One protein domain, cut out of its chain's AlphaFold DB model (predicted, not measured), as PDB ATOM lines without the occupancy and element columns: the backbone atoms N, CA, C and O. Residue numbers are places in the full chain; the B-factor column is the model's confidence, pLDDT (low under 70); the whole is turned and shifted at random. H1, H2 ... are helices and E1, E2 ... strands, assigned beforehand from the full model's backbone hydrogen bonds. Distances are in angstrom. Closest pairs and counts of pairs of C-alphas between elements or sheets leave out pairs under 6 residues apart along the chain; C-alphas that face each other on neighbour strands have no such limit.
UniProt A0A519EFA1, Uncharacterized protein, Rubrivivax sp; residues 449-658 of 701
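Overview. This is residues 449 to 658 of the 701 residues of an uncharacterized protein of Rubrivivax sp (UniProt A0A519EFA1). Two long helices, H1 and H10, run side by side in opposite ways and make the long axis; they spread apart toward one end, where H5 lies over the opening between them. Shorter helices gather round that spread end: H2 and H3 cross H1 on its side away from H10, and H6, H7 and H9 meet H10, with H8 and a loop making the far tip. The other end, with Leu 454 and Thr 658, is only the long pair and the residues before H1. The printed part has 210 residues, with ten named helices and one named strand in the order H1 to H8, E1, H9, H10, and its class is mostly helix. It is only just loose, close to compact, with a radius of gyration of the C-alphas of 20.6 A, and only just elongated, spanning 69 by 42 by 24 A.

Arrangement. H1, residues 454 to 485, touches H10, residues 619 to 658, at a shallow tilt of 28 degrees, opposite ways; their closest C-alphas, those of Phe 465 and Ala 648, are 5.0 A apart. H10 is the hub, touching five other helices. With its residues 480 to 485 alone H1 touches H2, residues 499 to 512, at a steep tilt of 64 degrees; the closest C-alphas are those of Val 484 and Leu 506, 6.3 A apart. With residues 469 to 477 alone H1 touches H3, residues 521 to 534, at a steep tilt of 63 degrees, the closest C-alphas being those of Ala 473 and Leu 527, 5.0 A apart. H2 and H3 are near each other. H4, residues 537 to 540, touches H2, with the C-alphas of Ala 499 and Phe 540 closest at 4.7 A. H5, residues 544 to 556, forms a bundle, helices side by side, with H1 and H10. It touches H10 the same way at a shallow tilt of 33 degrees, only just short of steep, with the C-alphas of Ala 545 and Ala 623 closest at 5.4 A. H5 is close to H1 but not clearly touching, with the closest C-alphas, those of Leu 485 and Ala 544, 6.3 A apart. H6, residues 561 to 566, touches H10 at a steep tilt of 64 degrees, closest at the C-alphas of Val 564 and Leu 633, 7.2 A apart. H7, residues 568 to 585, touches H10 opposite ways at 33 degrees, a shallow tilt only just short of steep; the C-alphas of Ser 578 and Leu 625 are closest, 5.3 A apart. H8, residues 588 to 594, touches H7 only at the corner, closest at the C-alphas of Leu 582 and Met 590, 6.5 A apart. E1, residues 604 to 606, pairs with no named strand. H9, residues 609 to 617, touches H10 only at the corner, closest at the C-alphas of Arg 616 and Arg 622, 4.8 A apart. Each O i to N i+4 pair is within hydrogen-bond range in H1, H3, H5, H6, H7 and H9; the counts are 9 of 10 in H2, 35 of 36 in H10 and 0 of 3 in H8, where 2 of 4 O i to N i+3 pairs are, and H4 is too short for an i+4 pair.

Along the chain. H1 begins at C-alpha 454, (34.508, 64.073, 75.550), and runs 46.4 A. H2 is 20.0 A long, H3 19.6 A, H5 18.2 A and H7 26.0 A. H10 runs 56.8 A and ends at C-alpha 658, (29.672, 64.649, 83.210).

Size, cuts and confidence. The C-alphas farthest apart, those of Arg 598 and Thr 658, are 69.3 A apart. The printed part has no cut, and its one long link is H1 to H2, residues 486 to 498. The mean pLDDT of the printed part is 84.5; residues 493 to 494, 510 to 520 and 522 are under 70.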
ATOM      1  N   LEU A 449      40.611  62.711  78.670       78.06
ATOM      2  CA  LEU A 449      39.747  63.880  78.468       78.06
ATOM      3  C   LEU A 449      40.514  65.204  78.309       78.06
ATOM      4  O   LEU A 449      39.900  66.185  77.892       78.06
ATOM      5  N   ARG A 450      41.818  65.249  78.632       75.94
ATOM      6  CA  ARG A 450      42.707  66.373  78.270       75.94
ATOM      7  C   ARG A 450      43.023  66.363  76.789       75.94
ATOM      8  O   ARG A 450      42.972  67.396  76.135       75.94
ATOM      9  N   ASP A 451      43.354  65.174  76.306       79.38
ATOM     10  CA  ASP A 451      43.978  64.988  75.002       79.38
ATOM     11  C   ASP A 451      42.930  64.735  73.902       79.38
ATOM     12  O   ASP A 451      43.186  64.962  72.722       79.38
ATOM     13  N   VAL A 452      41.733  64.266  74.276       85.94
ATOM     14  CA  VAL A 452      40.680  63.824  73.353       85.94
ATOM     15  C   VAL A 452      39.318  64.419  73.751       85.94
ATOM     16  O   VAL A 452      38.963  64.403  74.934       85.94
ATOM     17  N   PRO A 453      38.492  64.880  72.786       87.75
ATOM     18  CA  PRO A 453      37.147  65.381  73.064       87.75
ATOM     19  C   PRO A 453      36.261  64.372  73.807       87.75
ATOM     20  O   PRO A 453      36.267  63.175  73.501       87.75
ATOM     21  N   LEU A 454      35.424  64.876  74.725       87.19
ATOM     22  CA  LEU A 454      34.508  64.073  75.550       87.19
ATOM     23  C   LEU A 454      33.657  63.103  74.724       87.19
ATOM     24  O   LEU A 454      33.520  61.947  75.107       87.19
ATOM     25  N   ASP A 455      33.127  63.542  73.584       89.31
ATOM     26  CA  ASP A 455      32.253  62.718  72.743       89.31
ATOM     27  C   ASP A 455      32.980  61.540  72.094       89.31
ATOM     28  O   ASP A 455      32.380  60.493  71.858       89.31
ATOM     29  N   THR A 456      34.273  61.687  71.806       90.81
ATOM     30  CA  THR A 456      35.102  60.592  71.292       90.81
ATOM     31  C   THR A 456      35.421  59.609  72.412       90.81
ATOM     32  O   THR A 456      35.186  58.416  72.252       90.81
ATOM     33  N   VAL A 457      35.842  60.098  73.587       90.50
ATOM     34  CA  VAL A 457      36.097  59.233  74.756       90.50
ATOM     35  C   VAL A 457      34.835  58.464  75.162       90.50
ATOM     36  O   VAL A 457      34.903  57.275  75.467       90.50
ATOM     37  N   LEU A 458      33.677  59.123  75.131       92.38
ATOM     38  CA  LEU A 458      32.383  58.530  75.446       92.38
ATOM     39  C   LEU A 458      32.013  57.408  74.461       92.38
ATOM     40  O   LEU A 458      31.647  56.319  74.905       92.38
ATOM     41  N   ARG A 459      32.151  57.642  73.148       92.62
ATOM     42  CA  ARG A 459      31.910  56.620  72.114       92.62
ATOM     43  C   ARG A 459      32.876  55.442  72.235       92.62
ATOM     44  O   ARG A 459      32.435  54.300  72.153       92.62
ATOM     45  N   ASP A 460      34.153  55.697  72.514       93.00
ATOM     46  CA  ASP A 460      35.145  54.638  72.728       93.00
ATOM     47  C   ASP A 460      34.789  53.750  73.926       93.00
ATOM     48  O   ASP A 460      34.888  52.525  73.860       93.00
ATOM     49  N   VAL A 461      34.379  54.357  75.045       93.38
ATOM     50  CA  VAL A 461      33.981  53.619  76.253       93.38
ATOM     51  C   VAL A 461      32.685  52.841  76.014       93.38
ATOM     52  O   VAL A 461      32.594  51.686  76.434       93.38
ATOM     53  N   ALA A 462      31.717  53.416  75.296       93.62
ATOM     54  CA  ALA A 462      30.500  52.714  74.890       93.62
ATOM     55  C   ALA A 462      30.817  51.494  74.002       93.62
ATOM     56  O   ALA A 462      30.337  50.396  74.279       93.62
ATOM     57  N   ALA A 463      31.703  51.646  73.014       92.19
ATOM     58  CA  ALA A 463      32.145  50.549  72.154       92.19
ATOM     59  C   ALA A 463      32.878  49.446  72.937       92.19
ATOM     60  O   ALA A 463      32.656  48.261  72.695       92.19
ATOM     61  N   ARG A 464      33.712  49.803  73.926       91.75
ATOM     62  CA  ARG A 464      34.350  48.818  74.822       91.75
ATOM     63  C   ARG A 464      33.333  48.083  75.693       91.75
ATOM     64  O   ARG A 464      33.463  46.877  75.882       91.75
ATOM     65  N   PHE A 465      32.316  48.781  76.197       91.31
ATOM     66  CA  PHE A 465      31.235  48.159  76.963       91.31
ATOM     67  C   PHE A 465      30.465  47.127  76.122       91.31
ATOM     68  O   PHE A 465      30.223  46.013  76.593       91.31
ATOM     69  N   GLU A 466      30.155  47.451  74.864       90.94
ATOM     70  CA  GLU A 466      29.576  46.499  73.907       90.94
ATOM     71  C   GLU A 466      30.527  45.330  73.609       90.94
ATOM     72  O   GLU A 466      30.122  44.170  73.678       90.94
ATOM     73  N   GLY A 467      31.805  45.618  73.351       90.56
ATOM     74  CA  GLY A 467      32.823  44.612  73.049       90.56
ATOM     75  C   GLY A 467      33.008  43.587  74.169       90.56
ATOM     76  O   GLY A 467      33.060  42.388  73.897       90.56
ATOM     77  N   HIS A 468      33.031  44.021  75.432       90.19
ATOM     78  CA  HIS A 468      33.108  43.105  76.576       90.19
ATOM     79  C   HIS A 468      31.847  42.252  76.739       90.19
ATOM     80  O   HIS A 468      31.930  41.087  77.125       90.19
ATOM     81  N   GLN A 469      30.669  42.791  76.419       88.56
ATOM     82  CA  GLN A 469      29.443  41.996  76.420       88.56
ATOM     83  C   GLN A 469      29.466  40.912  75.327       88.56
ATOM     84  O   GLN A 469      28.991  39.797  75.560       88.56
ATOM     85  N   ASP A 470      30.050  41.207  74.168       89.06
ATOM     86  CA  ASP A 470      30.223  40.229  73.093       89.06
ATOM     87  C   ASP A 470      31.268  39.168  73.450       89.06
ATOM     88  O   ASP A 470      31.033  37.977  73.232       89.06
ATOM     89  N   GLN A 471      32.374  39.563  74.084       90.12
ATOM     90  CA  GLN A 471      33.372  38.635  74.631       90.12
ATOM     91  C   GLN A 471      32.756  37.682  75.662       90.12
ATOM     92  O   GLN A 471      32.991  36.478  75.593       90.12
ATOM     93  N   LEU A 472      31.865  38.171  76.533       88.94
ATOM     94  CA  LEU A 472      31.119  37.317  77.463       88.94
ATOM     95  C   LEU A 472      30.235  36.285  76.758       88.94
ATOM     96  O   LEU A 472      30.122  35.147  77.222       88.94
ATOM     97  N   ALA A 473      29.589  36.662  75.653       88.81
ATOM     98  CA  ALA A 473      28.808  35.719  74.858       88.81
ATOM     99  C   ALA A 473      29.718  34.652  74.220       88.81
ATOM    100  O   ALA A 473      29.376  33.468  74.244       88.81
ATOM    101  N   HIS A 474      30.901  35.041  73.733       90.69
ATOM    102  CA  HIS A 474      31.914  34.115  73.220       90.69
ATOM    103  C   HIS A 474      32.435  33.153  74.292       90.69
ATOM    104  O   HIS A 474      32.382  31.939  74.096       90.69
ATOM    105  N   THR A 475      32.891  33.657  75.441       89.62
ATOM    106  CA  THR A 475      33.417  32.814  76.524       89.62
ATOM    107  C   THR A 475      32.356  31.879  77.080       89.62
ATOM    108  O   THR A 475      32.646  30.711  77.358       89.62
ATOM    109  N   ARG A 476      31.093  32.323  77.137       87.81
ATOM    110  CA  ARG A 476      29.978  31.436  77.465       87.81
ATOM    111  C   ARG A 476      29.776  30.343  76.418       87.81
ATOM    112  O   ARG A 476      29.625  29.183  76.796       87.81
ATOM    113  N   LEU A 477      29.790  30.684  75.130       89.81
ATOM    114  CA  LEU A 477      29.651  29.699  74.058       89.81
ATOM    115  C   LEU A 477      30.760  28.649  74.114       89.81
ATOM    116  O   LEU A 477      30.479  27.456  74.048       89.81
ATOM    117  N   TRP A 478      32.008  29.077  74.305       92.56
ATOM    118  CA  TRP A 478      33.146  28.175  74.457       92.56
ATOM    119  C   TRP A 478      33.000  27.272  75.681       92.56
ATOM    120  O   TRP A 478      33.289  26.081  75.592       92.56
ATOM    121  N   SER A 479      32.485  27.790  76.801       90.44
ATOM    122  CA  SER A 479      32.170  26.969  77.976       90.44
ATOM    123  C   SER A 479      31.109  25.908  77.684       90.44
ATOM    124  O   SER A 479      31.236  24.786  78.172       90.44
ATOM    125  N   ASP A 480      30.067  26.249  76.922       88.94
ATOM    126  CA  ASP A 480      29.011  25.303  76.558       88.94
ATOM    127  C   ASP A 480      29.544  24.240  75.577       88.94
ATOM    128  O   ASP A 480      29.260  23.057  75.755       88.94
ATOM    129  N   ILE A 481      30.381  24.625  74.603       92.25
ATOM    130  CA  ILE A 481      31.067  23.691  73.691       92.25
ATOM    131  C   ILE A 481      31.952  22.725  74.483       92.25
ATOM    132  O   ILE A 481      31.864  21.516  74.285       92.25
ATOM    133  N   LEU A 482      32.759  23.226  75.421       92.88
ATOM    134  CA  LEU A 482      33.590  22.371  76.271       92.88
ATOM    135  C   LEU A 482      32.756  21.386  77.084       92.88
ATOM    136  O   LEU A 482      33.149  20.234  77.193       92.88
ATOM    137  N   ALA A 483      31.595  21.797  77.603       90.25
ATOM    138  CA  ALA A 483      30.702  20.901  78.336       90.25
ATOM    139  C   ALA A 483      30.109  19.786  77.453       90.25
ATOM    140  O   ALA A 483      29.863  18.687  77.949       90.25
ATOM    141  N   VAL A 484      29.889  20.047  76.157       90.50
ATOM    142  CA  VAL A 484      29.498  19.010  75.184       90.50
ATOM    143  C   VAL A 484      30.646  18.025  74.955       90.50
ATOM    144  O   VAL A 484      30.410  16.819  74.952       90.50
ATOM    145  N   LEU A 485      31.875  18.530  74.805       90.69
ATOM    146  CA  LEU A 485      33.065  17.717  74.528       90.69
ATOM    147  C   LEU A 485      33.580  16.942  75.752       90.69
ATOM    148  O   LEU A 485      34.198  15.897  75.593       90.69
ATOM    149  N   ASP A 486      33.303  17.409  76.972       86.50
ATOM    150  CA  ASP A 486      33.837  16.845  78.224       86.50
ATOM    151  C   ASP A 486      33.462  15.369  78.448       86.50
ATOM    152  O   ASP A 486      34.155  14.636  79.157       86.50
ATOM    153  N   ARG A 487      32.365  14.922  77.829       77.50
ATOM    154  CA  ARG A 487      31.856  13.548  77.931       77.50
ATOM    155  C   ARG A 487      32.478  12.581  76.925       77.50
ATOM    156  O   ARG A 487      32.176  11.393  76.985       77.50
ATOM    157  N   GLU A 488      33.301  13.065  76.001       85.00
ATOM    158  CA  GLU A 488      33.880  12.243  74.942       85.00
ATOM    159  C   GLU A 488      35.283  11.757  75.309       85.00
ATOM    160  O   GLU A 488      36.095  12.486  75.887       85.00
ATOM    161  N   ASP A 489      35.579  10.499  74.976       81.38
ATOM    162  CA  ASP A 489      36.899   9.933  75.221       81.38
ATOM    163  C   ASP A 489      37.882  10.350  74.120       81.38
ATOM    164  O   ASP A 489      37.799   9.903  72.978       81.38
ATOM    165  N   LEU A 490      38.862  11.177  74.491       83.19
ATOM    166  CA  LEU A 490      39.948  11.614  73.610       83.19
ATOM    167  C   LEU A 490      40.816  10.458  73.079       83.19
ATOM    168  O   LEU A 490      41.501  10.636  72.076       83.19
ATOM    169  N   GLY A 491      40.808   9.296  73.744       72.75
ATOM    170  CA  GLY A 491      41.609   8.122  73.379       72.75
ATOM    171  C   GLY A 491      40.955   7.167  72.379       72.75
ATOM    172  O   GLY A 491      41.620   6.240  71.930       72.75
ATOM    173  N   ARG A 492      39.679   7.366  72.018       72.75
ATOM    174  CA  ARG A 492      38.938   6.492  71.089       72.75
ATOM    175  C   ARG A 492      38.380   7.290  69.905       72.75
ATOM    176  O   ARG A 492      37.178   7.537  69.843       72.75
ATOM    177  N   PRO A 493      39.233   7.706  68.950       67.19
ATOM    178  CA  PRO A 493      38.815   8.548  67.828       67.19
ATOM    179  C   PRO A 493      37.907   7.830  66.822       67.19
ATOM    180  O   PRO A 493      37.316   8.490  65.976       67.19
ATOM    181  N   GLU A 494      37.798   6.504  66.905       67.50
ATOM    182  CA  GLU A 494      37.100   5.663  65.928       67.50
ATOM    183  C   GLU A 494      35.570   5.768  66.005       67.50
ATOM    184  O   GLU A 494      34.889   5.451  65.037       67.50
ATOM    185  N   HIS A 495      35.018   6.206  67.142       70.44
ATOM    186  CA  HIS A 495      33.567   6.272  67.369       70.44
ATOM    187  C   HIS A 495      33.160   7.650  67.924       70.44
ATOM    188  O   HIS A 495      32.681   7.749  69.059       70.44
ATOM    189  N   PRO A 496      33.398   8.745  67.176       79.12
ATOM    190  CA  PRO A 496      33.007  10.074  67.620       79.12
ATOM    191  C   PRO A 496      31.480  10.188  67.660       79.12
ATOM    192  O   PRO A 496      30.783   9.648  66.799       79.12
ATOM    193  N   ALA A 497      30.952  10.941  68.628       84.94
ATOM    194  CA  ALA A 497      29.548  11.335  68.582       84.94
ATOM    195  C   ALA A 497      29.277  12.113  67.284       84.94
ATOM    196  O   ALA A 497      30.117  12.903  66.840       84.94
ATOM    197  N   SER A 498      28.105  11.913  66.682       90.25
ATOM    198  CA  SER A 498      27.752  12.631  65.453       90.25
ATOM    199  C   SER A 498      27.681  14.146  65.696       90.25
ATOM    200  O   SER A 498      27.353  14.605  66.799       90.25
ATOM    201  N   ALA A 499      27.959  14.941  64.660       91.62
ATOM    202  CA  ALA A 499      27.829  16.396  64.731       91.62
ATOM    203  C   ALA A 499      26.408  16.823  65.122       91.62
ATOM    204  O   ALA A 499      26.246  17.680  65.994       91.62
ATOM    205  N   HIS A 500      25.397  16.132  64.587       92.56
ATOM    206  CA  HIS A 500      23.997  16.312  64.958       92.56
ATOM    207  C   HIS A 500      23.755  16.121  66.460       92.56
ATOM    208  O   HIS A 500      23.142  16.962  67.121       92.56
ATOM    209  N   GLU A 501      24.293  15.049  67.050       90.75
ATOM    210  CA  GLU A 501      24.141  14.778  68.479       90.75
ATOM    211  C   GLU A 501      24.831  15.846  69.341       90.75
ATOM    212  O   GLU A 501      24.260  16.329  70.325       90.75
ATOM    213  N   ARG A 502      26.055  16.253  68.982       91.88
ATOM    214  CA  ARG A 502      26.792  17.327  69.671       91.88
ATOM    215  C   ARG A 502      26.050  18.656  69.590       91.88
ATOM    216  O   ARG A 502      25.860  19.301  70.623       91.88
ATOM    217  N   HIS A 503      25.580  19.030  68.404       90.94
ATOM    218  CA  HIS A 503      24.814  20.253  68.194       90.94
ATOM    219  C   HIS A 503      23.495  20.218  68.983       90.94
ATOM    220  O   HIS A 503      23.189  21.143  69.736       90.94
ATOM    221  N   GLY A 504      22.775  19.095  68.953       89.31
ATOM    222  CA  GLY A 504      21.577  18.879  69.765       89.31
ATOM    223  C   GLY A 504      21.839  18.947  71.278       89.31
ATOM    224  O   GLY A 504      21.014  19.475  72.028       89.31
ATOM    225  N   ARG A 505      22.989  18.457  71.769       88.81
ATOM    226  CA  ARG A 505      23.410  18.613  73.179       88.81
ATOM    227  C   ARG A 505      23.705  20.077  73.523       88.81
ATOM    228  O   ARG A 505      23.256  20.544  74.570       88.81
ATOM    229  N   LEU A 506      24.370  20.823  72.639       87.94
ATOM    230  CA  LEU A 506      24.625  22.259  72.810       87.94
ATOM    231  C   LEU A 506      23.323  23.074  72.908       87.94
ATOM    232  O   LEU A 506      23.205  23.984  73.737       87.94
ATOM    233  N   LEU A 507      22.329  22.750  72.076       85.00
ATOM    234  CA  LEU A 507      21.014  23.394  72.114       85.00
ATOM    235  C   LEU A 507      20.263  23.065  73.416       85.00
ATOM    236  O   LEU A 507      19.726  23.973  74.057       85.00
ATOM    237  N   ARG A 508      20.306  21.805  73.874       84.25
ATOM    238  CA  ARG A 508      19.689  21.365  75.142       84.25
ATOM    239  C   ARG A 508      20.315  22.004  76.383       84.25
ATOM    240  O   ARG A 508      19.579  22.419  77.277       84.25
ATOM    241  N   LEU A 509      21.642  22.163  76.423       76.94
ATOM    242  CA  LEU A 509      22.341  22.838  77.530       76.94
ATOM    243  C   LEU A 509      21.847  24.276  77.755       76.94
ATOM    244  O   LEU A 509      21.883  24.771  78.880       76.94
ATOM    245  N   ASN A 510      21.343  24.934  76.710       64.25
ATOM    246  CA  ASN A 510      20.774  26.277  76.800       64.25
ATOM    247  C   ASN A 510      19.342  26.265  77.363       64.25
ATOM    248  O   ASN A 510      18.990  27.083  78.205       64.25
ATOM    249  N   GLN A 511      18.529  25.286  76.953       64.56
ATOM    250  CA  GLN A 511      17.154  25.138  77.440       64.56
ATOM    251  C   GLN A 511      17.094  24.733  78.919       64.56
ATOM    252  O   GLN A 511      16.213  25.194  79.642       64.56
ATOM    253  N   GLN A 512      18.036  23.903  79.378       59.00
ATOM    254  CA  GLN A 512      18.103  23.450  80.771       59.00
ATOM    255  C   GLN A 512      18.709  24.502  81.709       59.00
ATOM    256  O   GLN A 512      18.325  24.589  82.870       59.00
ATOM    257  N   ARG A 513      19.601  25.369  81.213       57.47
ATOM    258  CA  ARG A 513      20.180  26.489  81.979       57.47
ATOM    259  C   ARG A 513      19.392  27.788  81.773       57.47
ATOM    260  O   ARG A 513      19.985  28.841  81.555       57.47
ATOM    261  N   ARG A 514      18.057  27.723  81.849       45.38
ATOM    262  CA  ARG A 514      17.123  28.849  81.615       45.38
ATOM    263  C   ARG A 514      17.293  30.060  82.548       45.38
ATOM    264  O   ARG A 514      16.674  31.089  82.307       45.38
ATOM    265  N   ALA A 515      18.194  30.006  83.525       48.84
ATOM    266  CA  ALA A 515      18.862  31.201  84.021       48.84
ATOM    267  C   ALA A 515      20.247  31.283  83.365       48.84
ATOM    268  O   ALA A 515      21.205  30.680  83.851       48.84
ATOM    269  N   ALA A 516      20.359  32.019  82.253       50.84
ATOM    270  CA  ALA A 516      21.614  32.347  81.573       50.84
ATOM    271  C   ALA A 516      22.483  33.284  82.437       50.84
ATOM    272  O   ALA A 516      22.850  34.386  82.044       50.84
ATOM    273  N   PHE A 517      22.787  32.857  83.656       52.75
ATOM    274  CA  PHE A 517      23.626  33.546  84.611       52.75
ATOM    275  C   PHE A 517      25.057  33.530  84.046       52.75
ATOM    276  O   PHE A 517      25.619  32.437  83.911       52.75
ATOM    277  N   PRO A 518      25.653  34.667  83.617       60.28
ATOM    278  CA  PRO A 518      25.355  36.080  83.916       60.28
ATOM    279  C   PRO A 518      25.257  36.976  82.657       60.28
ATOM    280  O   PRO A 518      25.678  38.142  82.657       60.28
ATOM    281  N   LEU A 519      24.767  36.421  81.550       64.12
ATOM    282  CA  LEU A 519      24.541  37.190  80.335       64.12
ATOM    283  C   LEU A 519      23.292  38.052  80.510       64.12
ATOM    284  O   LEU A 519      22.232  37.584  80.921       64.12
ATOM    285  N   LEU A 520      23.422  39.330  80.165       68.12
ATOM    286  CA  LEU A 520      22.268  40.192  79.936       68.12
ATOM    287  C   LEU A 520      21.439  39.647  78.759       68.12
ATOM    288  O   LEU A 520      22.011  38.967  77.906       68.12
ATOM    289  N   PRO A 521      20.133  39.958  78.658       71.38
ATOM    290  CA  PRO A 521      19.281  39.504  77.555       71.38
ATOM    291  C   PRO A 521      19.888  39.689  76.154       71.38
ATOM    292  O   PRO A 521      19.915  38.742  75.377       71.38
ATOM    293  N   ALA A 522      20.500  40.838  75.860       68.19
ATOM    294  CA  ALA A 522      21.185  41.054  74.580       68.19
ATOM    295  C   ALA A 522      22.438  40.170  74.403       68.19
ATOM    296  O   ALA A 522      22.814  39.828  73.289       68.19
ATOM    297  N   GLY A 523      23.082  39.747  75.496       73.88
ATOM    298  CA  GLY A 523      24.110  38.704  75.458       73.88
ATOM    299  C   GLY A 523      23.553  37.317  75.155       73.88
ATOM    300  O   GLY A 523      24.252  36.514  74.552       73.88
ATOM    301  N   VAL A 524      22.307  37.030  75.544       77.75
ATOM    302  CA  VAL A 524      21.621  35.775  75.195       77.75
ATOM    303  C   VAL A 524      21.269  35.759  73.708       77.75
ATOM    304  O   VAL A 524      21.551  34.773  73.033       77.75
ATOM    305  N   GLU A 525      20.734  36.861  73.182       79.88
ATOM    306  CA  GLU A 525      20.497  37.043  71.742       79.88
ATOM    307  C   GLU A 525      21.809  36.932  70.956       79.88
ATOM    308  O   GLU A 525      21.903  36.178  69.988       79.88
ATOM    309  N   ARG A 526      22.876  37.592  71.430       83.81
ATOM    310  CA  ARG A 526      24.197  37.484  70.802       83.81
ATOM    311  C   ARG A 526      24.753  36.066  70.865       83.81
ATOM    312  O   ARG A 526      25.322  35.603  69.884       83.81
ATOM    313  N   LEU A 527      24.574  35.355  71.977       84.75
ATOM    314  CA  LEU A 527      24.963  33.951  72.109       84.75
ATOM    315  C   LEU A 527      24.224  33.066  71.093       84.75
ATOM    316  O   LEU A 527      24.829  32.145  70.547       84.75
ATOM    317  N   GLN A 528      22.942  33.332  70.831       83.19
ATOM    318  CA  GLN A 528      22.175  32.632  69.797       83.19
ATOM    319  C   GLN A 528      22.719  32.936  68.396       83.19
ATOM    320  O   GLN A 528      23.007  31.999  67.657       83.19
ATOM    321  N   ALA A 529      22.960  34.211  68.076       85.88
ATOM    322  CA  ALA A 529      23.539  34.620  66.795       85.88
ATOM    323  C   ALA A 529      24.938  34.018  66.562       85.88
ATOM    324  O   ALA A 529      25.221  33.475  65.500       85.88
ATOM    325  N   LEU A 530      25.808  34.017  67.578       87.00
ATOM    326  CA  LEU A 530      27.149  33.429  67.479       87.00
ATOM    327  C   LEU A 530      27.121  31.925  67.196       87.00
ATOM    328  O   LEU A 530      28.028  31.407  66.545       87.00
ATOM    329  N   ARG A 531      26.093  31.211  67.663       85.06
ATOM    330  CA  ARG A 531      25.927  29.784  67.363       85.06
ATOM    331  C   ARG A 531      25.609  29.576  65.891       85.06
ATOM    332  O   ARG A 531      26.261  28.755  65.259       85.06
ATOM    333  N   THR A 532      24.658  30.331  65.350       85.12
ATOM    334  CA  THR A 532      24.269  30.210  63.941       85.12
ATOM    335  C   THR A 532      25.366  30.697  63.001       85.12
ATOM    336  O   THR A 532      25.623  30.060  61.988       85.12
ATOM    337  N   GLU A 533      26.047  31.791  63.350       89.06
ATOM    338  CA  GLU A 533      27.067  32.422  62.505       89.06
ATOM    339  C   GLU A 533      28.416  31.690  62.542       89.06
ATOM    340  O   GLU A 533      29.063  31.545  61.509       89.06
ATOM    341  N   ARG A 534      28.883  31.268  63.727       86.69
ATOM    342  CA  ARG A 534      30.270  30.789  63.912       86.69
ATOM    343  C   ARG A 534      30.409  29.319  64.278       86.69
ATOM    344  O   ARG A 534      31.492  28.766  64.098       86.69
ATOM    345  N   HIS A 535      29.356  28.693  64.795       88.19
ATOM    346  CA  HIS A 535      29.391  27.297  65.233       88.19
ATOM    347  C   HIS A 535      28.166  26.509  64.729       88.19
ATOM    348  O   HIS A 535      27.430  25.942  65.549       88.19
ATOM    349  N   PRO A 536      27.932  26.470  63.396       90.75
ATOM    350  CA  PRO A 536      26.878  25.648  62.807       90.75
ATOM    351  C   PRO A 536      27.127  24.158  63.079       90.75
ATOM    352  O   PRO A 536      28.209  23.775  63.517       90.75
ATOM    353  N   GLU A 537      26.144  23.302  62.798       92.19
ATOM    354  CA  GLU A 537      26.244  21.850  63.023       92.19
ATOM    355  C   GLU A 537      27.537  21.246  62.445       92.19
ATOM    356  O   GLU A 537      28.272  20.587  63.177       92.19
ATOM    357  N   ALA A 538      27.896  21.603  61.207       92.38
ATOM    358  CA  ALA A 538      29.124  21.160  60.537       92.38
ATOM    359  C   ALA A 538      30.429  21.531  61.277       92.38
ATOM    360  O   ALA A 538      31.472  20.903  61.099       92.38
ATOM    361  N   TRP A 539      30.413  22.539  62.159       93.94
ATOM    362  CA  TRP A 539      31.584  22.867  62.978       93.94
ATOM    363  C   TRP A 539      31.971  21.711  63.914       93.94
ATOM    364  O   TRP A 539      33.153  21.540  64.228       93.94
ATOM    365  N   PHE A 540      30.985  20.909  64.333       92.19
ATOM    366  CA  PHE A 540      31.140  19.764  65.228       92.19
ATOM    367  C   PHE A 540      31.565  18.476  64.512       92.19
ATOM    368  O   PHE A 540      31.589  17.427  65.155       92.19
ATOM    369  N   ASP A 541      31.933  18.535  63.230       90.75
ATOM    370  CA  ASP A 541      32.449  17.384  62.489       90.75
ATOM    371  C   ASP A 541      33.880  17.017  62.917       90.75
ATOM    372  O   ASP A 541      34.770  17.877  62.994       90.75
ATOM    373  N   GLY A 542      34.109  15.716  63.141       89.12
ATOM    374  CA  GLY A 542      35.414  15.120  63.458       89.12
ATOM    375  C   GLY A 542      35.559  14.592  64.896       89.12
ATOM    376  O   GLY A 542      34.600  14.585  65.669       89.12
ATOM    377  N   PRO A 543      36.749  14.108  65.286       90.31
ATOM    378  CA  PRO A 543      37.006  13.632  66.644       90.31
ATOM    379  C   PRO A 543      37.138  14.795  67.644       90.31
ATOM    380  O   PRO A 543      37.559  15.901  67.291       90.31
ATOM    381  N   ALA A 544      36.834  14.537  68.922       90.44
ATOM    382  CA  ALA A 544      36.870  15.549  69.986       90.44
ATOM    383  C   ALA A 544      38.235  16.252  70.120       90.44
ATOM    384  O   ALA A 544      38.287  17.451  70.391       90.44
ATOM    385  N   ALA A 545      39.338  15.537  69.865       89.44
ATOM    386  CA  ALA A 545      40.685  16.110  69.860       89.44
ATOM    387  C   ALA A 545      40.825  17.264  68.847       89.44
ATOM    388  O   ALA A 545      41.273  18.351  69.208       89.44
ATOM    389  N   THR A 546      40.348  17.078  67.612       91.25
ATOM    390  CA  THR A 546      40.366  18.120  66.570       91.25
ATOM    391  C   THR A 546      39.447  19.290  66.922       91.25
ATOM    392  O   THR A 546      39.774  20.446  66.652       91.25
ATOM    393  N   LEU A 547      38.311  19.029  67.574       92.94
ATOM    394  CA  LEU A 547      37.418  20.092  68.048       92.94
ATOM    395  C   LEU A 547      38.062  20.925  69.167       92.94
ATOM    396  O   LEU A 547      37.931  22.151  69.166       92.94
ATOM    397  N   HIS A 548      38.817  20.302  70.076       93.62
ATOM    398  CA  HIS A 548      39.622  21.029  71.061       93.62
ATOM    399  C   HIS A 548      40.743  21.853  70.414       93.62
ATOM    400  O   HIS A 548      41.012  22.957  70.888       93.62
ATOM    401  N   GLU A 549      41.362  21.380  69.330       92.38
ATOM    402  CA  GLU A 549      42.349  22.158  68.570       92.38
ATOM    403  C   GLU A 549      41.733  23.403  67.926       92.38
ATOM    404  O   GLU A 549      42.231  24.515  68.127       92.38
ATOM    405  N   ARG A 550      40.601  23.244  67.228       93.75
ATOM    406  CA  ARG A 550      39.847  24.367  66.643       93.75
ATOM    407  C   ARG A 550      39.429  25.376  67.710       93.75
ATOM    408  O   ARG A 550      39.594  26.582  67.527       93.75
ATOM    409  N   LEU A 551      38.916  24.892  68.841       93.94
ATOM    410  CA  LEU A 551      38.504  25.749  69.949       93.94
ATOM    411  C   LEU A 551      39.692  26.486  70.579       93.94
ATOM    412  O   LEU A 551      39.572  27.659  70.917       93.94
ATOM    413  N   SER A 552      40.843  25.828  70.700       94.44
ATOM    414  CA  SER A 552      42.068  26.432  71.227       94.44
ATOM    415  C   SER A 552      42.545  27.596  70.359       94.44
ATOM    416  O   SER A 552      42.894  28.653  70.886       94.44
ATOM    417  N   ALA A 553      42.482  27.454  69.030       92.75
ATOM    418  CA  ALA A 553      42.798  28.543  68.109       92.75
ATOM    419  C   ALA A 553      41.874  29.757  68.320       92.75
ATOM    420  O   ALA A 553      42.358  30.886  68.383       92.75
ATOM    421  N   ALA A 554      40.569  29.531  68.509       91.44
ATOM    422  CA  ALA A 554      39.611  30.601  68.800       91.44
ATOM    423  C   ALA A 554      39.861  31.256  70.171       91.44
ATOM    424  O   ALA A 554      39.855  32.480  70.284       91.44
ATOM    425  N   LEU A 555      40.142  30.460  71.207       93.31
ATOM    426  CA  LEU A 555      40.437  30.964  72.549       93.31
ATOM    427  C   LEU A 555      41.689  31.841  72.571       93.31
ATOM    428  O   LEU A 555      41.713  32.872  73.240       93.31
ATOM    429  N   ARG A 556      42.728  31.472  71.820       93.06
ATOM    430  CA  ARG A 556      43.986  32.232  71.757       93.06
ATOM    431  C   ARG A 556      43.851  33.589  71.067       93.06
ATOM    432  O   ARG A 556      44.666  34.462  71.333       93.06
ATOM    433  N   GLN A 557      42.816  33.791  70.252       91.88
ATOM    434  CA  GLN A 557      42.504  35.099  69.661       91.88
ATOM    435  C   GLN A 557      41.897  36.083  70.672       91.88
ATOM    436  O   GLN A 557      41.787  37.273  70.381       91.88
ATOM    437  N   HIS A 558      41.491  35.617  71.858       91.69
ATOM    438  CA  HIS A 558      40.955  36.500  72.884       91.69
ATOM    439  C   HIS A 558      42.047  37.447  73.433       91.69
ATOM    440  O   HIS A 558      43.128  36.968  73.787       91.69
ATOM    441  N   PRO A 559      41.780  38.762  73.602       88.38
ATOM    442  CA  PRO A 559      42.803  39.740  73.998       88.38
ATOM    443  C   PRO A 559      43.527  39.422  75.313       88.38
ATOM    444  O   PRO A 559      44.710  39.707  75.462       88.38
ATOM    445  N   ALA A 560      42.827  38.807  76.271       88.44
ATOM    446  CA  ALA A 560      43.402  38.448  77.568       88.44
ATOM    447  C   ALA A 560      44.136  37.090  77.583       88.44
ATOM    448  O   ALA A 560      44.807  36.777  78.568       88.44
ATOM    449  N   SER A 561      44.045  36.276  76.524       91.06
ATOM    450  CA  SER A 561      44.563  34.900  76.544       91.06
ATOM    451  C   SER A 561      46.071  34.828  76.716       91.06
ATOM    452  O   SER A 561      46.539  34.052  77.543       91.06
ATOM    453  N   ALA A 562      46.835  35.659  76.002       89.25
ATOM    454  CA  ALA A 562      48.296  35.664  76.111       89.25
ATOM    455  C   ALA A 562      48.766  35.918  77.554       89.25
ATOM    456  O   ALA A 562      49.662  35.237  78.045       89.25
ATOM    457  N   ARG A 563      48.099  36.838  78.263       86.81
ATOM    458  CA  ARG A 563      48.402  37.156  79.665       86.81
ATOM    459  C   ARG A 563      48.033  36.018  80.604       86.81
ATOM    460  O   ARG A 563      48.830  35.664  81.459       86.81
ATOM    461  N   VAL A 564      46.853  35.419  80.429       88.56
ATOM    462  CA  VAL A 564      46.424  34.280  81.256       88.56
ATOM    463  C   VAL A 564      47.368  33.088  81.084       88.56
ATOM    464  O   VAL A 564      47.755  32.475  82.074       88.56
ATOM    465  N   LEU A 565      47.790  32.793  79.852       88.81
ATOM    466  CA  LEU A 565      48.729  31.706  79.551       88.81
ATOM    467  C   LEU A 565      50.118  31.924  80.179       88.81
ATOM    468  O   LEU A 565      50.818  30.950  80.458       88.81
ATOM    469  N   ALA A 566      50.508  33.179  80.424       85.69
ATOM    470  CA  ALA A 566      51.763  33.531  81.085       85.69
ATOM    471  C   ALA A 566      51.717  33.385  82.621       85.69
ATOM    472  O   ALA A 566      52.764  33.403  83.264       85.69
ATOM    473  N   LEU A 567      50.537  33.217  83.232       84.75
ATOM    474  CA  LEU A 567      50.416  33.079  84.685       84.75
ATOM    475  C   LEU A 567      50.942  31.712  85.154       84.75
ATOM    476  O   LEU A 567      50.444  30.664  84.742       84.75
ATOM    477  N   GLN A 568      51.889  31.707  86.097       81.88
ATOM    478  CA  GLN A 568      52.427  30.464  86.672       81.88
ATOM    479  C   GLN A 568      51.346  29.612  87.355       81.88
ATOM    480  O   GLN A 568      51.342  28.389  87.225       81.88
ATOM    481  N   GLU A 569      50.400  30.248  88.055       82.25
ATOM    482  CA  GLU A 569      49.276  29.549  88.688       82.25
ATOM    483  C   GLU A 569      48.418  28.817  87.647       82.25
ATOM    484  O   GLU A 569      48.104  27.639  87.822       82.25
ATOM    485  N   PHE A 570      48.127  29.474  86.520       86.12
ATOM    486  CA  PHE A 570      47.396  28.871  85.407       86.12
ATOM    487  C   PHE A 570      48.125  27.635  84.868       86.12
ATOM    488  O   PHE A 570      47.540  26.552  84.770       86.12
ATOM    489  N   GLN A 571      49.418  27.778  84.568       85.00
ATOM    490  CA  GLN A 571      50.252  26.690  84.058       85.00
ATOM    491  C   GLN A 571      50.296  25.511  85.040       85.00
ATOM    492  O   GLN A 571      50.157  24.357  84.629       85.00
ATOM    493  N   ARG A 572      50.399  25.786  86.347       83.12
ATOM    494  CA  ARG A 572      50.373  24.770  87.409       83.12
ATOM    495  C   ARG A 572      49.055  24.011  87.444       83.12
ATOM    496  O   ARG A 572      49.070  22.783  87.515       83.12
ATOM    497  N   THR A 573      47.925  24.709  87.385       85.38
ATOM    498  CA  THR A 573      46.596  24.083  87.397       85.38
ATOM    499  C   THR A 573      46.387  23.187  86.180       85.38
ATOM    500  O   THR A 573      45.927  22.053  86.330       85.38
ATOM    501  N   VAL A 574      46.750  23.663  84.985       88.12
ATOM    502  CA  VAL A 574      46.628  22.893  83.737       88.12
ATOM    503  C   VAL A 574      47.510  21.652  83.782       88.12
ATOM    504  O   VAL A 574      47.038  20.550  83.489       88.12
ATOM    505  N   LEU A 575      48.770  21.803  84.195       85.06
ATOM    506  CA  LEU A 575      49.702  20.686  84.277       85.06
ATOM    507  C   LEU A 575      49.247  19.648  85.308       85.06
ATOM    508  O   LEU A 575      49.249  18.456  85.012       85.06
ATOM    509  N   PHE A 576      48.793  20.090  86.485       85.31
ATOM    510  CA  PHE A 576      48.285  19.200  87.528       85.31
ATOM    511  C   PHE A 576      47.097  18.371  87.037       85.31
ATOM    512  O   PHE A 576      47.073  17.152  87.224       85.31
ATOM    513  N   ALA A 577      46.122  19.016  86.391       86.62
ATOM    514  CA  ALA A 577      44.930  18.349  85.878       86.62
ATOM    515  C   ALA A 577      45.273  17.346  84.766       86.62
ATOM    516  O   ALA A 577      44.810  16.205  84.801       86.62
ATOM    517  N   SER A 578      46.157  17.740  83.846       88.56
ATOM    518  CA  SER A 578      46.598  16.904  82.722       88.56
ATOM    519  C   SER A 578      47.349  15.662  83.195       88.56
ATOM    520  O   SER A 578      47.018  14.546  82.800       88.56
ATOM    521  N   VAL A 579      48.317  15.837  84.099       84.88
ATOM    522  CA  VAL A 579      49.073  14.733  84.706       84.88
ATOM    523  C   VAL A 579      48.149  13.812  85.497       84.88
ATOM    524  O   VAL A 579      48.275  12.594  85.402       84.88
ATOM    525  N   SER A 580      47.196  14.375  86.244       85.00
ATOM    526  CA  SER A 580      46.227  13.591  87.014       85.00
ATOM    527  C   SER A 580      45.336  12.726  86.121       85.00
ATOM    528  O   SER A 580      45.054  11.585  86.478       85.00
ATOM    529  N   GLU A 581      44.886  13.234  84.970       86.38
ATOM    530  CA  GLU A 581      44.109  12.433  84.017       86.38
ATOM    531  C   GLU A 581      44.969  11.356  83.348       86.38
ATOM    532  O   GLU A 581      44.560  10.195  83.302       86.38
ATOM    533  N   LEU A 582      46.173  11.709  82.890       85.31
ATOM    534  CA  LEU A 582      47.117  10.763  82.287       85.31
ATOM    535  C   LEU A 582      47.457   9.610  83.241       85.31
ATOM    536  O   LEU A 582      47.423   8.450  82.840       85.31
ATOM    537  N   ALA A 583      47.697   9.918  84.517       80.25
ATOM    538  CA  ALA A 583      47.956   8.933  85.562       80.25
ATOM    539  C   ALA A 583      46.771   7.972  85.784       80.25
ATOM    540  O   ALA A 583      46.969   6.777  85.990       80.25
ATOM    541  N   ARG A 584      45.523   8.459  85.709       83.31
ATOM    542  CA  ARG A 584      44.327   7.615  85.896       83.31
ATOM    543  C   ARG A 584      44.058   6.667  84.733       83.31
ATOM    544  O   ARG A 584      43.453   5.623  84.955       83.31
ATOM    545  N   ARG A 585      44.470   7.021  83.512       79.12
ATOM    546  CA  ARG A 585      44.187   6.232  82.300       79.12
ATOM    547  C   ARG A 585      44.959   4.910  82.228       79.12
ATOM    548  O   ARG A 585      44.534   4.043  81.477       79.12
ATOM    549  N   ARG A 586      46.033   4.737  83.016       70.75
ATOM    550  CA  ARG A 586      46.844   3.497  83.089       70.75
ATOM    551  C   ARG A 586      47.308   2.984  81.712       70.75
ATOM    552  O   ARG A 586      47.385   1.782  81.480       70.75
ATOM    553  N   ASP A 587      47.594   3.903  80.793       77.31
ATOM    554  CA  ASP A 587      48.125   3.586  79.466       77.31
ATOM    555  C   ASP A 587      49.655   3.392  79.565       77.31
ATOM    556  O   ASP A 587      50.343   4.336  79.972       77.31
ATOM    557  N   PRO A 588      50.213   2.226  79.175       75.69
ATOM    558  CA  PRO A 588      51.649   1.946  79.255       75.69
ATOM    559  C   PRO A 588      52.522   2.950  78.492       75.69
ATOM    560  O   PRO A 588      53.667   3.203  78.872       75.69
ATOM    561  N   VAL A 589      52.001   3.530  77.407       77.62
ATOM    562  CA  VAL A 589      52.702   4.544  76.611       77.62
ATOM    563  C   VAL A 589      52.726   5.879  77.357       77.62
ATOM    564  O   VAL A 589      53.739   6.575  77.329       77.62
ATOM    565  N   MET A 590      51.650   6.217  78.074       79.00
ATOM    566  CA  MET A 590      51.580   7.442  78.877       79.00
ATOM    567  C   MET A 590      52.350   7.318  80.192       79.00
ATOM    568  O   MET A 590      52.907   8.309  80.656       79.00
ATOM    569  N   GLU A 591      52.444   6.121  80.775       77.50
ATOM    570  CA  GLU A 591      53.239   5.898  81.984       77.50
ATOM    571  C   GLU A 591      54.706   6.261  81.770       77.50
ATOM    572  O   GLU A 591      55.297   6.898  82.641       77.50
ATOM    573  N   ARG A 592      55.265   5.970  80.585       79.44
ATOM    574  CA  ARG A 592      56.645   6.327  80.205       79.44
ATOM    575  C   ARG A 592      56.927   7.830  80.274       79.44
ATOM    576  O   ARG A 592      58.072   8.208  80.495       79.44
ATOM    577  N   LEU A 593      55.908   8.687  80.160       76.94
ATOM    578  CA  LEU A 593      56.057  10.144  80.286       76.94
ATOM    579  C   LEU A 593      56.433  10.580  81.712       76.94
ATOM    580  O   LEU A 593      56.916  11.694  81.903       76.94
ATOM    581  N   PHE A 594      56.238   9.713  82.711       80.69
ATOM    582  CA  PHE A 594      56.579   9.968  84.115       80.69
ATOM    583  C   PHE A 594      57.933   9.386  84.535       80.69
ATOM    584  O   PHE A 594      58.255   9.384  85.726       80.69
ATOM    585  N   TYR A 595      58.720   8.892  83.582       80.75
ATOM    586  CA  TYR A 595      60.064   8.379  83.811       80.75
ATOM    587  C   TYR A 595      61.098   9.317  83.180       80.75
ATOM    588  O   TYR A 595      60.838   9.999  82.187       80.75
ATOM    589  N   ASP A 596      62.267   9.408  83.809       78.50
ATOM    590  CA  ASP A 596      63.426  10.069  83.224       78.50
ATOM    591  C   ASP A 596      64.068   9.191  82.135       78.50
ATOM    592  O   ASP A 596      63.719   8.020  81.964       78.50
ATOM    593  N   ASP A 597      65.048   9.743  81.417       77.69
ATOM    594  CA  ASP A 597      65.763   9.033  80.345       77.69
ATOM    595  C   ASP A 597      66.548   7.807  80.854       77.69
ATOM    596  O   ASP A 597      67.025   6.987  80.073       77.69
ATOM    597  N   ARG A 598      66.678   7.657  82.179       77.31
ATOM    598  CA  ARG A 598      67.316   6.520  82.854       77.31
ATOM    599  C   ARG A 598      66.291   5.499  83.358       77.31
ATOM    600  O   ARG A 598      66.657   4.609  84.125       77.31
ATOM    601  N   GLY A 599      65.019   5.637  82.982       77.25
ATOM    602  CA  GLY A 599      63.941   4.745  83.397       77.25
ATOM    603  C   GLY A 599      63.586   4.851  84.880       77.25
ATOM    604  O   GLY A 599      62.947   3.949  85.424       77.25
ATOM    605  N   ARG A 600      63.976   5.929  85.572       79.19
ATOM    606  CA  ARG A 600      63.567   6.191  86.956       79.19
ATOM    607  C   ARG A 600      62.325   7.056  86.977       79.19
ATOM    608  O   ARG A 600      62.228   8.071  86.298       79.19
ATOM    609  N   ARG A 601      61.382   6.683  87.834       77.38
ATOM    610  CA  ARG A 601      60.147   7.439  88.008       77.38
ATOM    611  C   ARG A 601      60.429   8.817  88.609       77.38
ATOM    612  O   ARG A 601      61.033   8.928  89.680       77.38
ATOM    613  N   MET A 602      59.940   9.862  87.953       75.38
ATOM    614  CA  MET A 602      60.064  11.241  88.410       75.38
ATOM    615  C   MET A 602      59.146  11.483  89.618       75.38
ATOM    616  O   MET A 602      57.935  11.284  89.545       75.38
ATOM    617  N   LYS A 603      59.716  11.929  90.745       70.88
ATOM    618  CA  LYS A 603      58.946  12.336  91.944       70.88
ATOM    619  C   LYS A 603      58.367  13.748  91.819       70.88
ATOM    620  O   LYS A 603      57.314  14.046  92.380       70.88
ATOM    621  N   THR A 604      59.054  14.596  91.062       70.44
ATOM    622  CA  THR A 604      58.675  15.984  90.804       70.44
ATOM    623  C   THR A 604      58.716  16.208  89.304       70.44
ATOM    624  O   THR A 604      59.746  15.975  88.673       70.44
ATOM    625  N   LEU A 605      57.596  16.639  88.736       71.75
ATOM    626  CA  LEU A 605      57.499  17.036  87.340       71.75
ATOM    627  C   LEU A 605      57.762  18.535  87.261       71.75
ATOM    628  O   LEU A 605      57.082  19.321  87.926       71.75
ATOM    629  N   LYS A 606      58.765  18.916  86.475       73.50
ATOM    630  CA  LYS A 606      59.020  20.310  86.119       73.50
ATOM    631  C   LYS A 606      58.346  20.580  84.780       73.50
ATOM    632  O   LYS A 606      58.504  19.797  83.850       73.50
ATOM    633  N   ALA A 607      57.597  21.670  84.685       70.06
ATOM    634  CA  ALA A 607      56.972  22.169  83.464       70.06
ATOM    635  C   ALA A 607      58.007  22.813  82.527       70.06
ATOM    636  O   ALA A 607      57.776  23.890  81.985       70.06
ATOM    637  N   ASP A 608      59.182  22.202  82.397       75.06
ATOM    638  CA  ASP A 608      60.226  22.708  81.522       75.06
ATOM    639  C   ASP A 608      59.900  22.403  80.053       75.06
ATOM    640  O   ASP A 608      59.012  21.607  79.716       75.06
ATOM    641  N   ALA A 609      60.624  23.071  79.154       73.62
ATOM    642  CA  ALA A 609      60.436  22.906  77.719       73.62
ATOM    643  C   ALA A 609      60.569  21.434  77.286       73.62
ATOM    644  O   ALA A 609      59.826  20.987  76.413       73.62
ATOM    645  N   ALA A 610      61.448  20.663  77.935       75.12
ATOM    646  CA  ALA A 610      61.683  19.254  77.630       75.12
ATOM    647  C   ALA A 610      60.498  18.358  78.032       75.12
ATOM    648  O   ALA A 610      60.096  17.472  77.275       75.12
ATOM    649  N   PHE A 611      59.897  18.572  79.202       78.75
ATOM    650  CA  PHE A 611      58.708  17.844  79.638       78.75
ATOM    651  C   PHE A 611      57.482  18.201  78.796       78.75
ATOM    652  O   PHE A 611      56.755  17.308  78.361       78.75
ATOM    653  N   LEU A 612      57.277  19.485  78.485       79.88
ATOM    654  CA  LEU A 612      56.189  19.908  77.600       79.88
ATOM    655  C   LEU A 612      56.370  19.375  76.172       79.88
ATOM    656  O   LEU A 612      55.384  18.988  75.545       79.88
ATOM    657  N   ALA A 613      57.602  19.305  75.664       80.19
ATOM    658  CA  ALA A 613      57.900  18.679  74.377       80.19
ATOM    659  C   ALA A 613      57.564  17.179  74.387       80.19
ATOM    660  O   ALA A 613      56.918  16.697  73.458       80.19
ATOM    661  N   ARG A 614      57.907  16.460  75.466       81.56
ATOM    662  CA  ARG A 614      57.539  15.044  75.658       81.56
ATOM    663  C   ARG A 614      56.027  14.832  75.766       81.56
ATOM    664  O   ARG A 614      55.505  13.898  75.175       81.56
ATOM    665  N   LEU A 615      55.295  15.709  76.455       82.69
ATOM    666  CA  LEU A 615      53.827  15.650  76.469       82.69
ATOM    667  C   LEU A 615      53.234  15.878  75.072       82.69
ATOM    668  O   LEU A 615      52.242  15.253  74.711       82.69
ATOM    669  N   ARG A 616      53.836  16.768  74.277       83.50
ATOM    670  CA  ARG A 616      53.349  17.118  72.935       83.50
ATOM    671  C   ARG A 616      53.695  16.088  71.858       83.50
ATOM    672  O   ARG A 616      53.056  16.123  70.810       83.50
ATOM    673  N   SER A 617      54.660  15.196  72.093       84.69
ATOM    674  CA  SER A 617      55.019  14.133  71.143       84.69
ATOM    675  C   SER A 617      54.009  12.982  71.118       84.69
ATOM    676  O   SER A 617      53.918  12.273  70.120       84.69
ATOM    677  N   SER A 618      53.206  12.822  72.176       88.19
ATOM    678  CA  SER A 618      52.072  11.894  72.206       88.19
ATOM    679  C   SER A 618      50.778  12.602  71.773       88.19
ATOM    680  O   SER A 618      50.376  13.575  72.421       88.19
ATOM    681  N   PRO A 619      50.064  12.111  70.736       87.88
ATOM    682  CA  PRO A 619      48.789  12.690  70.304       87.88
ATOM    683  C   PRO A 619      47.735  12.742  71.419       87.88
ATOM    684  O   PRO A 619      47.048  13.750  71.579       87.88
ATOM    685  N   LEU A 620      47.645  11.686  72.238       87.81
ATOM    686  CA  LEU A 620      46.695  11.609  73.348       87.81
ATOM    687  C   LEU A 620      47.065  12.570  74.485       87.81
ATOM    688  O   LEU A 620      46.199  13.284  74.992       87.81
ATOM    689  N   ALA A 621      48.343  12.631  74.872       88.62
ATOM    690  CA  ALA A 621      48.786  13.540  75.928       88.62
ATOM    691  C   ALA A 621      48.646  15.007  75.509       88.62
ATOM    692  O   ALA A 621      48.205  15.832  76.312       88.62
ATOM    693  N   ARG A 622      48.916  15.322  74.236       90.75
ATOM    694  CA  ARG A 622      48.633  16.631  73.642       90.75
ATOM    695  C   ARG A 622      47.144  16.973  73.708       90.75
ATOM    696  O   ARG A 622      46.809  18.069  74.150       90.75
ATOM    697  N   ALA A 623      46.258  16.053  73.319       90.31
ATOM    698  CA  ALA A 623      44.813  16.279  73.359       90.31
ATOM    699  C   ALA A 623      44.299  16.510  74.793       90.31
ATOM    700  O   ALA A 623      43.502  17.420  75.021       90.31
ATOM    701  N   ILE A 624      44.786  15.736  75.771       91.12
ATOM    702  CA  ILE A 624      44.443  15.902  77.195       91.12
ATOM    703  C   ILE A 624      44.945  17.251  77.718       91.12
ATOM    704  O   ILE A 624      44.176  17.993  78.331       91.12
ATOM    705  N   LEU A 625      46.204  17.600  77.435       90.69
ATOM    706  CA  LEU A 625      46.770  18.896  77.810       90.69
ATOM    707  C   LEU A 625      45.919  20.042  77.253       90.69
ATOM    708  O   LEU A 625      45.565  20.966  77.981       90.69
ATOM    709  N   GLN A 626      45.531  19.951  75.983       92.31
ATOM    710  CA  GLN A 626      44.742  20.976  75.311       92.31
ATOM    711  C   GLN A 626      43.301  21.063  75.828       92.31
ATOM    712  O   GLN A 626      42.762  22.164  75.945       92.31
ATOM    713  N   ARG A 627      42.675  19.940  76.200       93.81
ATOM    714  CA  ARG A 627      41.376  19.930  76.893       93.81
ATOM    715  C   ARG A 627      41.449  20.713  78.202       93.81
ATOM    716  O   ARG A 627      40.605  21.584  78.431       93.81
ATOM    717  N   HIS A 628      42.452  20.440  79.038       93.44
ATOM    718  CA  HIS A 628      42.621  21.124  80.327       93.44
ATOM    719  C   HIS A 628      43.030  22.587  80.168       93.44
ATOM    720  O   HIS A 628      42.507  23.426  80.898       93.44
ATOM    721  N   GLU A 629      43.888  22.909  79.195       93.56
ATOM    722  CA  GLU A 629      44.249  24.288  78.841       93.56
ATOM    723  C   GLU A 629      43.005  25.075  78.424       93.56
ATOM    724  O   GLU A 629      42.717  26.114  79.012       93.56
ATOM    725  N   ASN A 630      42.206  24.549  77.489       95.12
ATOM    726  CA  ASN A 630      40.983  25.204  77.026       95.12
ATOM    727  C   ASN A 630      39.970  25.397  78.168       95.12
ATOM    728  O   ASN A 630      39.390  26.476  78.311       95.12
ATOM    729  N   ALA A 631      39.775  24.376  79.010       92.62
ATOM    730  CA  ALA A 631      38.871  24.445  80.155       92.62
ATOM    731  C   ALA A 631      39.332  25.452  81.213       92.62
ATOM    732  O   ALA A 631      38.518  26.213  81.736       92.62
ATOM    733  N   ALA A 632      40.626  25.484  81.529       91.50
ATOM    734  CA  ALA A 632      41.184  26.474  82.440       91.50
ATOM    735  C   ALA A 632      41.090  27.884  81.850       91.50
ATOM    736  O   ALA A 632      40.685  28.809  82.551       91.50
ATOM    737  N   LEU A 633      41.393  28.046  80.560       92.62
ATOM    738  CA  LEU A 633      41.427  29.346  79.902       92.62
ATOM    739  C   LEU A 633      40.037  29.979  79.884       92.62
ATOM    740  O   LEU A 633      39.882  31.107  80.337       92.62
ATOM    741  N   VAL A 634      38.994  29.234  79.503       91.19
ATOM    742  CA  VAL A 634      37.604  29.723  79.568       91.19
ATOM    743  C   VAL A 634      37.192  30.108  80.994       91.19
ATOM    744  O   VAL A 634      36.532  31.137  81.185       91.19
ATOM    745  N   ARG A 635      37.596  29.324  82.006       87.75
ATOM    746  CA  ARG A 635      37.325  29.636  83.422       87.75
ATOM    747  C   ARG A 635      37.980  30.942  83.871       87.75
ATOM    748  O   ARG A 635      37.373  31.644  84.671       87.75
ATOM    749  N   CYS A 636      39.160  31.276  83.355       88.25
ATOM    750  CA  CYS A 636      39.845  32.536  83.647       88.25
ATOM    751  C   CYS A 636      39.281  33.713  82.838       88.25
ATOM    752  O   CYS A 636      39.050  34.777  83.404       88.25
ATOM    753  N   LEU A 637      39.016  33.532  81.541       89.12
ATOM    754  CA  LEU A 637      38.528  34.595  80.652       89.12
ATOM    755  C   LEU A 637      37.131  35.093  81.039       89.12
ATOM    756  O   LEU A 637      36.870  36.289  81.029       89.12
ATOM    757  N   THR A 638      36.243  34.191  81.456       86.31
ATOM    758  CA  THR A 638      34.866  34.556  81.807       86.31
ATOM    759  C   THR A 638      34.782  35.649  82.895       86.31
ATOM    760  O   THR A 638      34.122  36.659  82.661       86.31
ATOM    761  N   PRO A 639      35.397  35.510  84.089       84.00
ATOM    762  CA  PRO A 639      35.376  36.566  85.104       84.00
ATOM    763  C   PRO A 639      36.180  37.812  84.695       84.00
ATOM    764  O   PRO A 639      35.830  38.909  85.124       84.00
ATOM    765  N   ILE A 640      37.193  37.672  83.832       86.56
ATOM    766  CA  ILE A 640      37.932  38.801  83.253       86.56
ATOM    767  C   ILE A 640      37.001  39.689  82.407       86.56
ATOM    768  O   ILE A 640      36.950  40.903  82.613       86.56
ATOM    769  N   ASP A 641      36.200  39.102  81.519       88.25
ATOM    770  CA  ASP A 641      35.276  39.868  80.675       88.25
ATOM    771  C   ASP A 641      34.126  40.478  81.489       88.25
ATOM    772  O   ASP A 641      33.643  41.571  81.182       88.25
ATOM    773  N   ARG A 642      33.701  39.812  82.576       86.69
ATOM    774  CA  ARG A 642      32.699  40.362  83.511       86.69
ATOM    775  C   ARG A 642      33.224  41.617  84.188       86.69
ATOM    776  O   ARG A 642      32.490  42.602  84.272       86.69
ATOM    777  N   PHE A 643      34.487  41.579  84.609       86.44
ATOM    778  CA  PHE A 643      35.176  42.727  85.174       86.44
ATOM    779  C   PHE A 643      35.308  43.857  84.145       86.44
ATOM    780  O   PHE A 643      34.873  44.971  84.423       86.44
ATOM    781  N   GLY A 644      35.807  43.569  82.936       87.94
ATOM    782  CA  GLY A 644      35.944  44.569  81.866       87.94
ATOM    783  C   GLY A 644      34.615  45.240  81.505       87.94
ATOM    784  O   GLY A 644      34.533  46.464  81.394       87.94
ATOM    785  N   ARG A 645      33.527  44.463  81.423       90.00
ATOM    786  CA  ARG A 645      32.168  44.997  81.243       90.00
ATOM    787  C   ARG A 645      31.757  45.913  82.397       90.00
ATOM    788  O   ARG A 645      31.171  46.968  82.152       90.00
ATOM    789  N   ALA A 646      32.001  45.503  83.642       87.38
ATOM    790  CA  ALA A 646      31.634  46.282  84.820       87.38
ATOM    791  C   ALA A 646      32.403  47.614  84.890       87.38
ATOM    792  O   ALA A 646      31.775  48.646  85.133       87.38
ATOM    793  N   ASP A 647      33.709  47.592  84.604       87.44
ATOM    794  CA  ASP A 647      34.581  48.774  84.545       87.44
ATOM    795  C   ASP A 647      34.130  49.737  83.437       87.44
ATOM    796  O   ASP A 647      33.873  50.916  83.688       87.44
ATOM    797  N   ALA A 648      33.895  49.221  82.225       91.06
ATOM    798  CA  ALA A 648      33.414  50.026  81.105       91.06
ATOM    799  C   ALA A 648      32.034  50.641  81.357       91.06
ATOM    800  O   ALA A 648      31.798  51.804  81.024       91.06
ATOM    801  N   ARG A 649      31.134  49.906  82.011       91.56
ATOM    802  CA  ARG A 649      29.826  50.421  82.433       91.56
ATOM    803  C   ARG A 649      29.953  51.538  83.463       91.56
ATOM    804  O   ARG A 649      29.178  52.498  83.421       91.56
ATOM    805  N   GLU A 650      30.857  51.404  84.428       89.88
ATOM    806  CA  GLU A 650      31.059  52.415  85.466       89.88
ATOM    807  C   GLU A 650      31.640  53.696  84.867       89.88
ATOM    808  O   GLU A 650      31.062  54.767  85.059       89.88
ATOM    809  N   ALA A 651      32.677  53.567  84.042       89.25
ATOM    810  CA  ALA A 651      33.235  54.664  83.263       89.25
ATOM    811  C   ALA A 651      32.178  55.361  82.396       89.25
ATOM    812  O   ALA A 651      32.073  56.587  82.419       89.25
ATOM    813  N   LEU A 652      31.354  54.588  81.679       93.62
ATOM    814  CA  LEU A 652      30.265  55.120  80.859       93.62
ATOM    815  C   LEU A 652      29.272  55.924  81.703       93.62
ATOM    816  O   LEU A 652      28.841  56.997  81.298       93.62
ATOM    817  N   THR A 653      28.936  55.425  82.894       92.56
ATOM    818  CA  THR A 653      28.023  56.105  83.822       92.56
ATOM    819  C   THR A 653      28.625  57.423  84.331       92.56
ATOM    820  O   THR A 653      27.925  58.431  84.401       92.56
ATOM    821  N   ASP A 654      29.922  57.454  84.646       89.50
ATOM    822  CA  ASP A 654      30.598  58.670  85.118       89.50
ATOM    823  C   ASP A 654      30.748  59.729  84.013       89.50
ATOM    824  O   ASP A 654      30.517  60.923  84.240       89.50
ATOM    825  N   LEU A 655      31.072  59.299  82.791       90.75
ATOM    826  CA  LEU A 655      31.090  60.175  81.619       90.75
ATOM    827  C   LEU A 655      29.681  60.692  81.292       90.75
ATOM    828  O   LEU A 655      29.534  61.862  80.938       90.75
ATOM    829  N   ALA A 656      28.642  59.873  81.483       92.38
ATOM    830  CA  ALA A 656      27.252  60.284  81.305       92.38
ATOM    831  C   ALA A 656      26.836  61.392  82.274       92.38
ATOM    832  O   ALA A 656      26.274  62.392  81.841       92.38
ATOM    833  N   HIS A 657      27.163  61.267  83.565       89.81
ATOM    834  CA  HIS A 657      26.923  62.337  84.547       89.81
ATOM    835  C   HIS A 657      27.650  63.627  84.173       89.81
ATOM    836  O   HIS A 657      27.084  64.716  84.281       89.81
ATOM    837  N   THR A 658      28.880  63.505  83.675       86.00
ATOM    838  CA  THR A 658      29.672  64.649  83.210       86.00
ATOM    839  C   THR A 658      29.001  65.334  82.018       86.00
ATOM    840  O   THR A 658      28.805  66.549  82.032       86.00
TER     841      THR A 658